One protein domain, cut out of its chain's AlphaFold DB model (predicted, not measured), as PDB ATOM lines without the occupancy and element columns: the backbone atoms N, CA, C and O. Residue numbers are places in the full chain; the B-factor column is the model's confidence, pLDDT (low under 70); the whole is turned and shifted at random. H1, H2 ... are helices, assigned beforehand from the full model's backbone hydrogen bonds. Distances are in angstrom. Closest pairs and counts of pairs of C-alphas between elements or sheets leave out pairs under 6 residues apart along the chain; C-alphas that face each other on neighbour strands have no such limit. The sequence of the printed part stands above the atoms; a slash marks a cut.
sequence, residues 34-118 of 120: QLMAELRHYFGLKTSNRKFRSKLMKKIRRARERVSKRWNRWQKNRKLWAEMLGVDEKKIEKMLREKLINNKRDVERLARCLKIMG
ATOM      1  N   GLN A  34      -9.406   6.884 152.101       93.12
ATOM      2  CA  GLN A  34     -10.694   6.732 151.415       93.12
ATOM      3  C   GLN A  34     -10.569   5.790 150.214       93.12
ATOM      4  O   GLN A  34     -11.312   4.821 150.102       93.12
ATOM      5  N   LEU A  35      -9.559   5.996 149.363       93.75
ATOM      6  CA  LEU A  35      -9.320   5.127 148.204       93.75
ATOM      7  C   LEU A  35      -8.978   3.684 148.606       93.75
ATOM      8  O   LEU A  35      -9.379   2.745 147.923       93.75
ATOM      9  N   MET A  36      -8.249   3.476 149.707       91.56
ATOM     10  CA  MET A  36      -8.013   2.130 150.243       91.56
ATOM     11  C   MET A  36      -9.296   1.481 150.763       91.56
ATOM     12  O   MET A  36      -9.494   0.292 150.524       91.56
ATOM     13  N   ALA A  37     -10.145   2.236 151.465       91.56
ATOM     14  CA  ALA A  37     -11.422   1.747 151.970       91.56
ATOM     15  C   ALA A  37     -12.351   1.344 150.816       91.56
ATOM     16  O   ALA A  37     -12.876   0.233 150.823       91.56
ATOM     17  N   GLU A  38     -12.453   2.175 149.773       93.31
ATOM     18  CA  GLU A  38     -13.195   1.847 148.549       93.31
ATOM     19  C   GLU A  38     -12.642   0.580 147.879       93.31
ATOM     20  O   GLU A  38     -13.397  -0.326 147.537       93.31
ATOM     21  N   LEU A  39     -11.315   0.459 147.734       91.56
ATOM     22  CA  LEU A  39     -10.713  -0.744 147.151       91.56
ATOM     23  C   LEU A  39     -10.982  -2.006 147.987       91.56
ATOM     24  O   LEU A  39     -11.146  -3.088 147.422       91.56
ATOM     25  N   ARG A  40     -11.017  -1.889 149.318       90.25
ATOM     26  CA  ARG A  40     -11.378  -2.993 150.216       90.25
ATOM     27  C   ARG A  40     -12.837  -3.392 150.039       90.25
ATOM     28  O   ARG A  40     -13.102  -4.584 149.935       90.25
ATOM     29  N   HIS A  41     -13.736  -2.415 149.974       90.31
ATOM     30  CA  HIS A  41     -15.169  -2.635 149.821       90.31
ATOM     31  C   HIS A  41     -15.507  -3.272 148.463       90.31
ATOM     32  O   HIS A  41     -16.072  -4.358 148.422       90.31
ATOM     33  N   TYR A  42     -15.071  -2.669 147.352       91.19
ATOM     34  CA  TYR A  42     -15.458  -3.118 146.008       91.19
ATOM     35  C   TYR A  42     -14.720  -4.363 145.506       91.19
ATOM     36  O   TYR A  42     -15.194  -5.033 144.594       91.19
ATOM     37  N   PHE A  43     -13.536  -4.666 146.045       89.19
ATOM     38  CA  PHE A  43     -12.712  -5.779 145.556       89.19
ATOM     39  C   PHE A  43     -12.355  -6.810 146.633       89.19
ATOM     40  O   PHE A  43     -11.507  -7.667 146.375       89.19
ATOM     41  N   GLY A  44     -12.949  -6.726 147.829       86.19
ATOM     42  CA  GLY A  44     -12.738  -7.693 148.913       86.19
ATOM     43  C   GLY A  44     -11.287  -7.783 149.399       86.19
ATOM     44  O   GLY A  44     -10.825  -8.843 149.822       86.19
ATOM     45  N   LEU A  45     -10.512  -6.698 149.295       83.44
ATOM     46  CA  LEU A  45      -9.074  -6.741 149.567       83.44
ATOM     47  C   LEU A  45      -8.770  -6.861 151.065       83.44
ATOM     48  O   LEU A  45      -9.036  -5.946 151.843       83.44
ATOM     49  N   LYS A  46      -8.097  -7.946 151.466       78.56
ATOM     50  CA  LYS A  46      -7.554  -8.101 152.825       78.56
ATOM     51  C   LYS A  46      -6.312  -7.216 152.997       78.56
ATOM     52  O   LYS A  46      -5.203  -7.574 152.606       78.56
ATOM     53  N   THR A  47      -6.489  -6.029 153.575       71.31
ATOM     54  CA  THR A  47      -5.412  -5.040 153.789       71.31
ATOM     55  C   THR A  47      -4.645  -5.212 155.104       71.31
ATOM     56  O   THR A  47      -3.837  -4.347 155.439       71.31
ATOM     57  N   SER A  48      -4.881  -6.295 155.852       76.12
ATOM     58  CA  SER A  48      -4.176  -6.604 157.107       76.12
ATOM     59  C   SER A  48      -2.676  -6.843 156.891       76.12
ATOM     60  O   SER A  48      -1.858  -6.505 157.740       76.12
ATOM     61  N   ASN A  49      -2.283  -7.341 155.714       85.44
ATOM     62  CA  ASN A  49      -0.878  -7.533 155.370       85.44
ATOM     63  C   ASN A  49      -0.183  -6.194 155.031       85.44
ATOM     64  O   ASN A  49      -0.466  -5.564 154.005       85.44
ATOM     65  N   ARG A  50       0.804  -5.798 155.851       87.38
ATOM     66  CA  ARG A  50       1.591  -4.556 155.696       87.38
ATOM     67  C   ARG A  50       2.282  -4.433 154.333       87.38
ATOM     68  O   ARG A  50       2.251  -3.359 153.726       87.38
ATOM     69  N   LYS A  51       2.872  -5.518 153.809       87.56
ATOM     70  CA  LYS A  51       3.535  -5.519 152.488       87.56
ATOM     71  C   LYS A  51       2.519  -5.269 151.373       87.56
ATOM     72  O   LYS A  51       2.780  -4.483 150.460       87.56
ATOM     73  N   PHE A  52       1.347  -5.893 151.461       86.62
ATOM     74  CA  PHE A  52       0.271  -5.699 150.490       86.62
ATOM     75  C   PHE A  52      -0.298  -4.275 150.537       86.62
ATOM     76  O   PHE A  52      -0.408  -3.619 149.498       86.62
ATOM     77  N   ARG A  53      -0.546  -3.743 151.740       88.00
ATOM     78  CA  ARG A  53      -0.974  -2.351 151.944       88.00
ATOM     79  C   ARG A  53       0.015  -1.351 151.337       88.00
ATOM     80  O   ARG A  53      -0.398  -0.447 150.618       88.00
ATOM     81  N   SER A  54       1.319  -1.543 151.548       89.94
ATOM     82  CA  SER A  54       2.359  -0.696 150.939       89.94
ATOM     83  C   SER A  54       2.327  -0.747 149.402       89.94
ATOM     84  O   SER A  54       2.400   0.292 148.738       89.94
ATOM     85  N   LYS A  55       2.128  -1.934 148.807       89.75
ATOM     86  CA  LYS A  55       1.959  -2.079 147.347       89.75
ATOM     87  C   LYS A  55       0.726  -1.324 146.831       89.75
ATOM     88  O   LYS A  55       0.823  -0.654 145.802       89.75
ATOM     89  N   LEU A  56      -0.408  -1.390 147.533       89.25
ATOM     90  CA  LEU A  56      -1.617  -0.637 147.172       89.25
ATOM     91  C   LEU A  56      -1.416   0.875 147.293       89.25
ATOM     92  O   LEU A  56      -1.770   1.607 146.374       89.25
ATOM     93  N   MET A  57      -0.764   1.345 148.356       91.69
ATOM     94  CA  MET A  57      -0.424   2.763 148.517       91.69
ATOM     95  C   MET A  57       0.445   3.275 147.363       91.69
ATOM     96  O   MET A  57       0.178   4.341 146.805       91.69
ATOM     97  N   LYS A  58       1.434   2.485 146.922       92.44
ATOM     98  CA  LYS A  58       2.231   2.805 145.725       92.44
ATOM     99  C   LYS A  58       1.363   2.878 144.460       92.44
ATOM    100  O   LYS A  58       1.593   3.753 143.627       92.44
ATOM    101  N   LYS A  59       0.362   2.003 144.306       91.69
ATOM    102  CA  LYS A  59      -0.594   2.065 143.182       91.69
ATOM    103  C   LYS A  59      -1.450   3.329 143.228       91.69
ATOM    104  O   LYS A  59      -1.546   4.001 142.207       91.69
ATOM    105  N   ILE A  60      -1.986   3.692 144.395       93.75
ATOM    106  CA  ILE A  60      -2.751   4.934 144.597       93.75
ATOM    107  C   ILE A  60      -1.904   6.149 144.215       93.75
ATOM    108  O   ILE A  60      -2.346   6.975 143.417       93.75
ATOM    109  N   ARG A  61      -0.660   6.226 144.705       94.44
ATOM    110  CA  ARG A  61       0.258   7.327 144.374       94.44
ATOM    111  C   ARG A  61       0.487   7.440 142.867       94.44
ATOM    112  O   ARG A  61       0.291   8.502 142.286       94.44
ATOM    113  N   ARG A  62       0.814   6.323 142.212       92.88
ATOM    114  CA  ARG A  62       1.029   6.288 140.757       92.88
ATOM    115  C   ARG A  62      -0.239   6.639 139.972       92.88
ATOM    116  O   ARG A  62      -0.143   7.299 138.944       92.88
ATOM    117  N   ALA A  63      -1.418   6.210 140.425       93.69
ATOM    118  CA  ALA A  63      -2.687   6.575 139.799       93.69
ATOM    119  C   ALA A  63      -2.936   8.088 139.895       93.69
ATOM    120  O   ALA A  63      -3.261   8.707 138.882       93.69
ATOM    121  N   ARG A  64      -2.679   8.705 141.058       94.50
ATOM    122  CA  ARG A  64      -2.743  10.167 141.232       94.50
ATOM    123  C   ARG A  64      -1.793  10.905 140.305       94.50
ATOM    124  O   ARG A  64      -2.222  11.835 139.631       94.50
ATOM    125  N   GLU A  65      -0.535  10.483 140.227       93.38
ATOM    126  CA  GLU A  65       0.451  11.088 139.324       93.38
ATOM    127  C   GLU A  65      -0.022  11.022 137.862       93.38
ATOM    128  O   GLU A  65       0.042  12.017 137.140       93.38
ATOM    129  N   ARG A  66      -0.549   9.869 137.422       93.56
ATOM    130  CA  ARG A  66      -1.062   9.693 136.054       93.56
ATOM    131  C   ARG A  66      -2.281  10.564 135.775       93.56
ATOM    132  O   ARG A  66      -2.316  11.218 134.736       93.56
ATOM    133  N   VAL A  67      -3.250  10.598 136.689       94.00
ATOM    134  CA  VAL A  67      -4.449  11.434 136.546       94.00
ATOM    135  C   VAL A  67      -4.090  12.913 136.592       94.00
ATOM    136  O   VAL A  67      -4.591  13.667 135.771       94.00
ATOM    137  N   SER A  68      -3.175  13.329 137.469       92.69
ATOM    138  CA  SER A  68      -2.706  14.715 137.541       92.69
ATOM    139  C   SER A  68      -2.021  15.145 136.241       92.69
ATOM    140  O   SER A  68      -2.412  16.142 135.637       92.69
ATOM    141  N   LYS A  69      -1.082  14.340 135.723       93.81
ATOM    142  CA  LYS A  69      -0.436  14.600 134.425       93.81
ATOM    143  C   LYS A  69      -1.449  14.657 133.282       93.81
ATOM    144  O   LYS A  69      -1.369  15.546 132.436       93.81
ATOM    145  N   ARG A  70      -2.406  13.723 133.256       92.38
ATOM    146  CA  ARG A  70      -3.479  13.694 132.252       92.38
ATOM    147  C   ARG A  70      -4.366  14.933 132.350       92.38
ATOM    148  O   ARG A  70      -4.664  15.522 131.322       92.38
ATOM    149  N   TRP A  71      -4.744  15.336 133.559       92.00
ATOM    150  CA  TRP A  71      -5.565  16.515 133.822       92.00
ATOM    151  C   TRP A  71      -4.869  17.798 133.381       92.00
ATOM    152  O   TRP A  71      -5.449  18.588 132.653       92.00
ATOM    153  N   ASN A  72      -3.595  17.970 133.737       92.00
ATOM    154  CA  ASN A  72      -2.827  19.146 133.333       92.00
ATOM    155  C   ASN A  72      -2.693  19.224 131.808       92.00
ATOM    156  O   ASN A  72      -2.793  20.301 131.232       92.00
ATOM    157  N   ARG A  73      -2.509  18.080 131.134       91.31
ATOM    158  CA  ARG A  73      -2.529  18.027 129.668       91.31
ATOM    159  C   ARG A  73      -3.905  18.377 129.105       91.31
ATOM    160  O   ARG A  73      -3.973  19.093 128.120       91.31
ATOM    161  N   TRP A  74      -4.976  17.884 129.720       90.38
ATOM    162  CA  TRP A  74      -6.348  18.177 129.310       90.38
ATOM    163  C   TRP A  74      -6.662  19.676 129.415       90.38
ATOM    164  O   TRP A  74      -7.131  20.251 128.443       90.38
ATOM    165  N   GLN A  75      -6.285  20.324 130.521       90.81
ATOM    166  CA  GLN A  75      -6.417  21.774 130.721       90.81
ATOM    167  C   GLN A  75      -5.608  22.579 129.690       90.81
ATOM    168  O   GLN A  75      -6.140  23.479 129.050       90.81
ATOM    169  N   LYS A  76      -4.338  22.212 129.457       91.88
ATOM    170  CA  LYS A  76      -3.504  22.862 128.430       91.88
ATOM    171  C   LYS A  76      -4.093  22.718 127.028       91.88
ATOM    172  O   LYS A  76      -4.145  23.692 126.288       91.88
ATOM    173  N   ASN A  77      -4.540  21.515 126.670       91.00
ATOM    174  CA  ASN A  77      -5.158  21.264 125.372       91.00
ATOM    175  C   ASN A  77      -6.458  22.051 125.215       91.00
ATOM    176  O   ASN A  77      -6.683  22.609 124.153       91.00
ATOM    177  N   ARG A  78      -7.285  22.124 126.264       92.44
ATOM    178  CA  ARG A  78      -8.533  22.891 126.259       92.44
ATOM    179  C   ARG A  78      -8.280  24.358 125.905       92.44
ATOM    180  O   ARG A  78      -8.923  24.854 124.988       92.44
ATOM    181  N   LYS A  79      -7.306  24.998 126.560       92.88
ATOM    182  CA  LYS A  79      -6.903  26.381 126.264       92.88
ATOM    183  C   LYS A  79      -6.364  26.544 124.838       92.88
ATOM    184  O   LYS A  79      -6.863  27.366 124.083       92.88
ATOM    185  N   LEU A  80      -5.412  25.700 124.436       92.75
ATOM    186  CA  LEU A  80      -4.826  25.757 123.089       92.75
ATOM    187  C   LEU A  80      -5.872  25.564 121.985       92.75
ATOM    188  O   LEU A  80      -5.831  26.225 120.956       92.75
ATOM    189  N   TRP A  81      -6.808  24.636 122.169       94.00
ATOM    190  CA  TRP A  81      -7.842  24.359 121.175       94.00
ATOM    191  C   TRP A  81      -8.923  25.436 121.138       94.00
ATOM    192  O   TRP A  81      -9.483  25.675 120.073       94.00
ATOM    193  N   ALA A  82      -9.190  26.094 122.268       93.44
ATOM    194  CA  ALA A  82     -10.059  27.263 122.335       93.44
ATOM    195  C   ALA A  82      -9.478  28.413 121.506       93.44
ATOM    196  O   ALA A  82     -10.163  28.940 120.633       93.44
ATOM    197  N   GLU A  83      -8.185  28.705 121.693       91.50
ATOM    198  CA  GLU A  83      -7.441  29.694 120.903       91.50
ATOM    199  C   GLU A  83      -7.434  29.335 119.407       91.50
ATOM    200  O   GLU A  83      -7.766  30.171 118.573       91.50
ATOM    201  N   MET A  84      -7.141  28.077 119.053       89.31
ATOM    202  CA  MET A  84      -7.113  27.625 117.651       89.31
ATOM    203  C   MET A  84      -8.460  27.740 116.928       89.31
ATOM    204  O   MET A  84      -8.481  27.893 115.709       89.31
ATOM    205  N   LEU A  85      -9.569  27.578 117.647       90.06
ATOM    206  CA  LEU A  85     -10.915  27.606 117.077       90.06
ATOM    207  C   LEU A  85     -11.618  28.953 117.287       90.06
ATOM    208  O   LEU A  85     -12.753  29.093 116.845       90.06
ATOM    209  N   GLY A  86     -10.994  29.913 117.977       89.06
ATOM    210  CA  GLY A  86     -11.619  31.195 118.314       89.06
ATOM    211  C   GLY A  86     -12.886  31.051 119.168       89.06
ATOM    212  O   GLY A  86     -13.812  31.848 119.046       89.06
ATOM    213  N   VAL A  87     -12.975  30.011 120.005       91.12
ATOM    214  CA  VAL A  87     -14.157  29.732 120.839       91.12
ATOM    215  C   VAL A  87     -13.816  29.738 122.320       91.12
ATOM    216  O   VAL A  87     -12.684  29.480 122.707       91.12
ATOM    217  N   ASP A  88     -14.822  29.958 123.166       92.75
ATOM    218  CA  ASP A  88     -14.676  29.837 124.617       92.75
ATOM    219  C   ASP A  88     -14.226  28.421 125.025       92.75
ATOM    220  O   ASP A  88     -14.726  27.403 124.527       92.75
ATOM    221  N   GLU A  89     -13.327  28.350 126.003       92.44
ATOM    222  CA  GLU A  89     -12.831  27.108 126.570       92.44
ATOM    223  C   GLU A  89     -13.957  26.202 127.097       92.44
ATOM    224  O   GLU A  89     -13.803  24.976 127.079       92.44
ATOM    225  N   LYS A  90     -15.092  26.763 127.547       91.31
ATOM    226  CA  LYS A  90     -16.266  25.973 127.968       91.31
ATOM    227  C   LYS A  90     -16.870  25.164 126.816       91.31
ATOM    228  O   LYS A  90     -17.333  24.043 127.031       91.31
ATOM    229  N   LYS A  91     -16.844  25.692 125.585       92.12
ATOM    230  CA  LYS A  91     -17.319  24.964 124.395       92.12
ATOM    231  C   LYS A  91     -16.394  23.794 124.073       92.12
ATOM    232  O   LYS A  91     -16.877  22.695 123.815       92.12
ATOM    233  N   ILE A  92     -15.080  23.997 124.175       93.25
ATOM    234  CA  ILE A  92     -14.087  22.926 124.005       93.25
ATOM    235  C   ILE A  92     -14.254  21.839 125.068       93.25
ATOM    236  O   ILE A  92     -14.221  20.652 124.746       93.25
ATOM    237  N   GLU A  93     -14.473  22.222 126.328       90.50
ATOM    238  CA  GLU A  93     -14.780  21.275 127.403       90.50
ATOM    239  C   GLU A  93     -16.024  20.436 127.088       90.50
ATOM    240  O   GLU A  93     -15.978  19.212 127.232       90.50
ATOM    241  N   LYS A  94     -17.103  21.065 126.607       90.94
ATOM    242  CA  LYS A  94     -18.316  20.356 126.184       90.94
ATOM    243  C   LYS A  94     -18.026  19.366 125.049       90.94
ATOM    244  O   LYS A  94     -18.368  18.194 125.176       90.94
ATOM    245  N   MET A  95     -17.311  19.789 124.004       90.94
ATOM    246  CA  MET A  95     -16.931  18.918 122.879       90.94
ATOM    247  C   MET A  95     -16.068  17.725 123.316       90.94
ATOM    248  O   MET A  95     -16.234  16.618 122.807       90.94
ATOM    249  N   LEU A  96     -15.160  17.930 124.275       88.38
ATOM    250  CA  LEU A  96     -14.337  16.873 124.866       88.38
ATOM    251  C   LEU A  96     -15.168  15.872 125.676       88.38
ATOM    252  O   LEU A  96     -14.917  14.668 125.601       88.38
ATOM    253  N   ARG A  97     -16.149  16.352 126.450       86.00
ATOM    254  CA  ARG A  97     -17.061  15.497 127.228       86.00
ATOM    255  C   ARG A  97     -17.975  14.668 126.332       86.00
ATOM    256  O   ARG A  97     -18.145  13.477 126.573       86.00
ATOM    257  N   GLU A  98     -18.489  15.279 125.271       89.00
ATOM    258  CA  GLU A  98     -19.343  14.635 124.266       89.00
ATOM    259  C   GLU A  98     -18.549  13.783 123.258       89.00
ATOM    260  O   GLU A  98     -19.133  13.155 122.381       89.00
ATOM    261  N   LYS A  99     -17.216  13.711 123.400       86.81
ATOM    262  CA  LYS A  99     -16.293  12.964 122.524       86.81
ATOM    263  C   LYS A  99     -16.323  13.399 121.054       86.81
ATOM    264  O   LYS A  99     -15.883  12.639 120.191       86.81
ATOM    265  N   LEU A 100     -16.770  14.623 120.780       87.38
ATOM    266  CA  LEU A 100     -16.745  15.230 119.446       87.38
ATOM    267  C   LEU A 100     -15.310  15.503 118.985       87.38
ATOM    268  O   LEU A 100     -15.002  15.419 117.800       87.38
ATOM    269  N   ILE A 101     -14.420  15.786 119.941       89.44
ATOM    270  CA  ILE A 101     -12.978  15.898 119.728       89.44
ATOM    271  C   ILE A 101     -12.246  15.052 120.762       89.44
ATOM    272  O   ILE A 101     -12.568  15.071 121.949       89.44
ATOM    273  N   ASN A 102     -11.237  14.309 120.321       86.81
ATOM    274  CA  ASN A 102     -10.450  13.435 121.191       86.81
ATOM    275  C   ASN A 102      -8.951  13.713 121.083       86.81
ATOM    276  O   ASN A 102      -8.177  13.389 121.989       86.81
ATOM    277  N   ASN A 103      -8.518  14.298 119.971       88.94
ATOM    278  CA  ASN A 103      -7.118  14.551 119.685       88.94
ATOM    279  C   ASN A 103      -6.937  15.859 118.894       88.94
ATOM    280  O   ASN A 103      -7.892  16.455 118.405       88.94
ATOM    281  N   LYS A 104      -5.679  16.291 118.750       88.81
ATOM    282  CA  LYS A 104      -5.334  17.529 118.038       88.81
ATOM    283  C   LYS A 104      -5.790  17.519 116.570       88.81
ATOM    284  O   LYS A 104      -6.190  18.557 116.065       88.81
ATOM    285  N   ARG A 105      -5.762  16.365 115.891       89.81
ATOM    286  CA  ARG A 105      -6.160  16.261 114.477       89.81
ATOM    287  C   ARG A 105      -7.654  16.506 114.289       89.81
ATOM    288  O   ARG A 105      -8.029  17.097 113.284       89.81
ATOM    289  N   ASP A 106      -8.487  16.079 115.236       90.56
ATOM    290  CA  ASP A 106      -9.929  16.357 115.202       90.56
ATOM    291  C   ASP A 106     -10.170  17.874 115.247       90.56
ATOM    292  O   ASP A 106     -10.936  18.413 114.454       90.56
ATOM    293  N   VAL A 107      -9.426  18.571 116.111       90.38
ATOM    294  CA  VAL A 107      -9.473  20.035 116.238       90.38
ATOM    295  C   VAL A 107      -8.958  20.729 114.979       90.38
ATOM    296  O   VAL A 107      -9.603  21.642 114.483       90.38
ATOM    297  N   GLU A 108      -7.843  20.274 114.407       90.94
ATOM    298  CA  GLU A 108      -7.322  20.811 113.141       90.94
ATOM    299  C   GLU A 108      -8.299  20.598 111.974       90.94
ATOM    300  O   GLU A 108      -8.431  21.460 111.107       90.94
ATOM    301  N   ARG A 109      -9.006  19.460 111.937       90.56
ATOM    302  CA  ARG A 109     -10.068  19.209 110.950       90.56
ATOM    303  C   ARG A 109     -11.229  20.180 111.134       90.56
ATOM    304  O   ARG A 109     -11.638  20.790 110.154       90.56
ATOM    305  N   LEU A 110     -11.697  20.370 112.366       90.00
ATOM    306  CA  LEU A 110     -12.750  21.338 112.683       90.00
ATOM    307  C   LEU A 110     -12.351  22.769 112.312       90.00
ATOM    308  O   LEU A 110     -13.138  23.457 111.674       90.00
ATOM    309  N   ALA A 111     -11.127  23.189 112.638       89.62
ATOM    310  CA  ALA A 111     -10.613  24.510 112.278       89.62
ATOM    311  C   ALA A 111     -10.634  24.724 110.757       89.62
ATOM    312  O   ALA A 111     -11.108  25.750 110.278       89.62
ATOM    313  N   ARG A 112     -10.200  23.721 109.977       90.19
ATOM    314  CA  ARG A 112     -10.289  23.778 108.510       90.19
ATOM    315  C   ARG A 112     -11.732  23.901 108.019       90.19
ATOM    316  O   ARG A 112     -11.991  24.724 107.150       90.19
ATOM    317  N   CYS A 113     -12.661  23.123 108.574       87.88
ATOM    318  CA  CYS A 113     -14.076  23.208 108.203       87.88
ATOM    319  C   CYS A 113     -14.669  24.588 108.521       87.88
ATOM    320  O   CYS A 113     -15.364  25.155 107.685       87.88
ATOM    321  N   LEU A 114     -14.380  25.145 109.699       87.81
ATOM    322  CA  LEU A 114     -14.866  26.471 110.093       87.81
ATOM    323  C   LEU A 114     -14.314  27.578 109.191       87.81
ATOM    324  O   LEU A 114     -15.071  28.476 108.826       87.81
ATOM    325  N   LYS A 115     -13.047  27.464 108.773       87.94
ATOM    326  CA  LYS A 115     -12.422  28.390 107.821       87.94
ATOM    327  C   LYS A 115     -13.093  28.350 106.446       87.94
ATOM    328  O   LYS A 115     -13.377  29.392 105.873       87.94
ATOM    329  N   ILE A 116     -13.398  27.155 105.927       88.88
ATOM    330  CA  ILE A 116     -14.129  26.997 104.651       88.88
ATOM    331  C   ILE A 116     -15.534  27.616 104.743       88.88
ATOM    332  O   ILE A 116     -16.012  28.202 103.780       88.88
ATOM    333  N   MET A 117     -16.181  27.519 105.906       86.69
ATOM    334  CA  MET A 117     -17.504  28.103 106.155       86.69
ATOM    335  C   MET A 117     -17.478  29.610 106.480       86.69
ATOM    336  O   MET A 117     -18.536  30.166 106.769       86.69
ATOM    337  N   GLY A 118     -16.309  30.262 106.499       82.94
ATOM    338  CA  GLY A 118     -16.172  31.689 106.823       82.94
ATOM    339  C   GLY A 118     -16.533  32.051 108.269       82.94
ATOM    340  O   GLY A 118     -16.945  33.177 108.538       82.94
TER     341      GLY A 118
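What this domain is: This is residues 34 to 118 of the 120 residues of an uncharacterized protein of Deltaproteobacteria bacterium (UniProt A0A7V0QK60). One long helix, H2, makes most of a thin rod, with H1 set crosswise near its first end and H3 and H4 packed at its last end, where H4 runs on past it. The bare stretch between, residues 61 to 73 of H2, stands free. The printed part has 85 residues, all helix in class, in the order H1, H2, H3, H4; it is extended, with a radius of gyration of the C-alphas of 19.9 A and spans of 64 by 19 by 19 A.

How they stand to each other: The hub is H2, residues 50 to 85. With residues 81 to 85 alone it touches H4, residues 104 to 116, at a shallow tilt of 15 degrees, the same way; the closest C-alphas, of Leu 85 and Ala 111, are 5.7 A apart. With residues 78 to 82 alone it touches H3, residues 89 to 97, at a steep tilt of 54 degrees, opposite ways, the closest C-alphas being Ala 82 and Glu 89 at 5.1 A. H1, residues 34 to 43, only just touches residues 56 to 60 of H2, with 3 pairs of C-alphas within 8 A, Leu 35 and Ile 60 closest at 7.5 A, only just about perpendicular at 73 degrees. H3 and H4 are apart, and H1 is apart from both. In H1, H2, H3 and H4 every O i to N i+4 pair is within hydrogen-bond range.

Where its parts are: H2 measures 51.8 A, from C-alpha 50 at (1.591, -4.556, 155.696) to C-alpha 85 at (-10.915, 27.606, 117.077); H4 measures 18.6 A, H1 14.0 A and H3 12.4 A.

The domain as a whole: The C-alphas farthest apart, of Ser 48 and Gly 118, are 64.3 A apart. The printed part has no cut, no link is long, and no printed residue is under 70 in pLDDT.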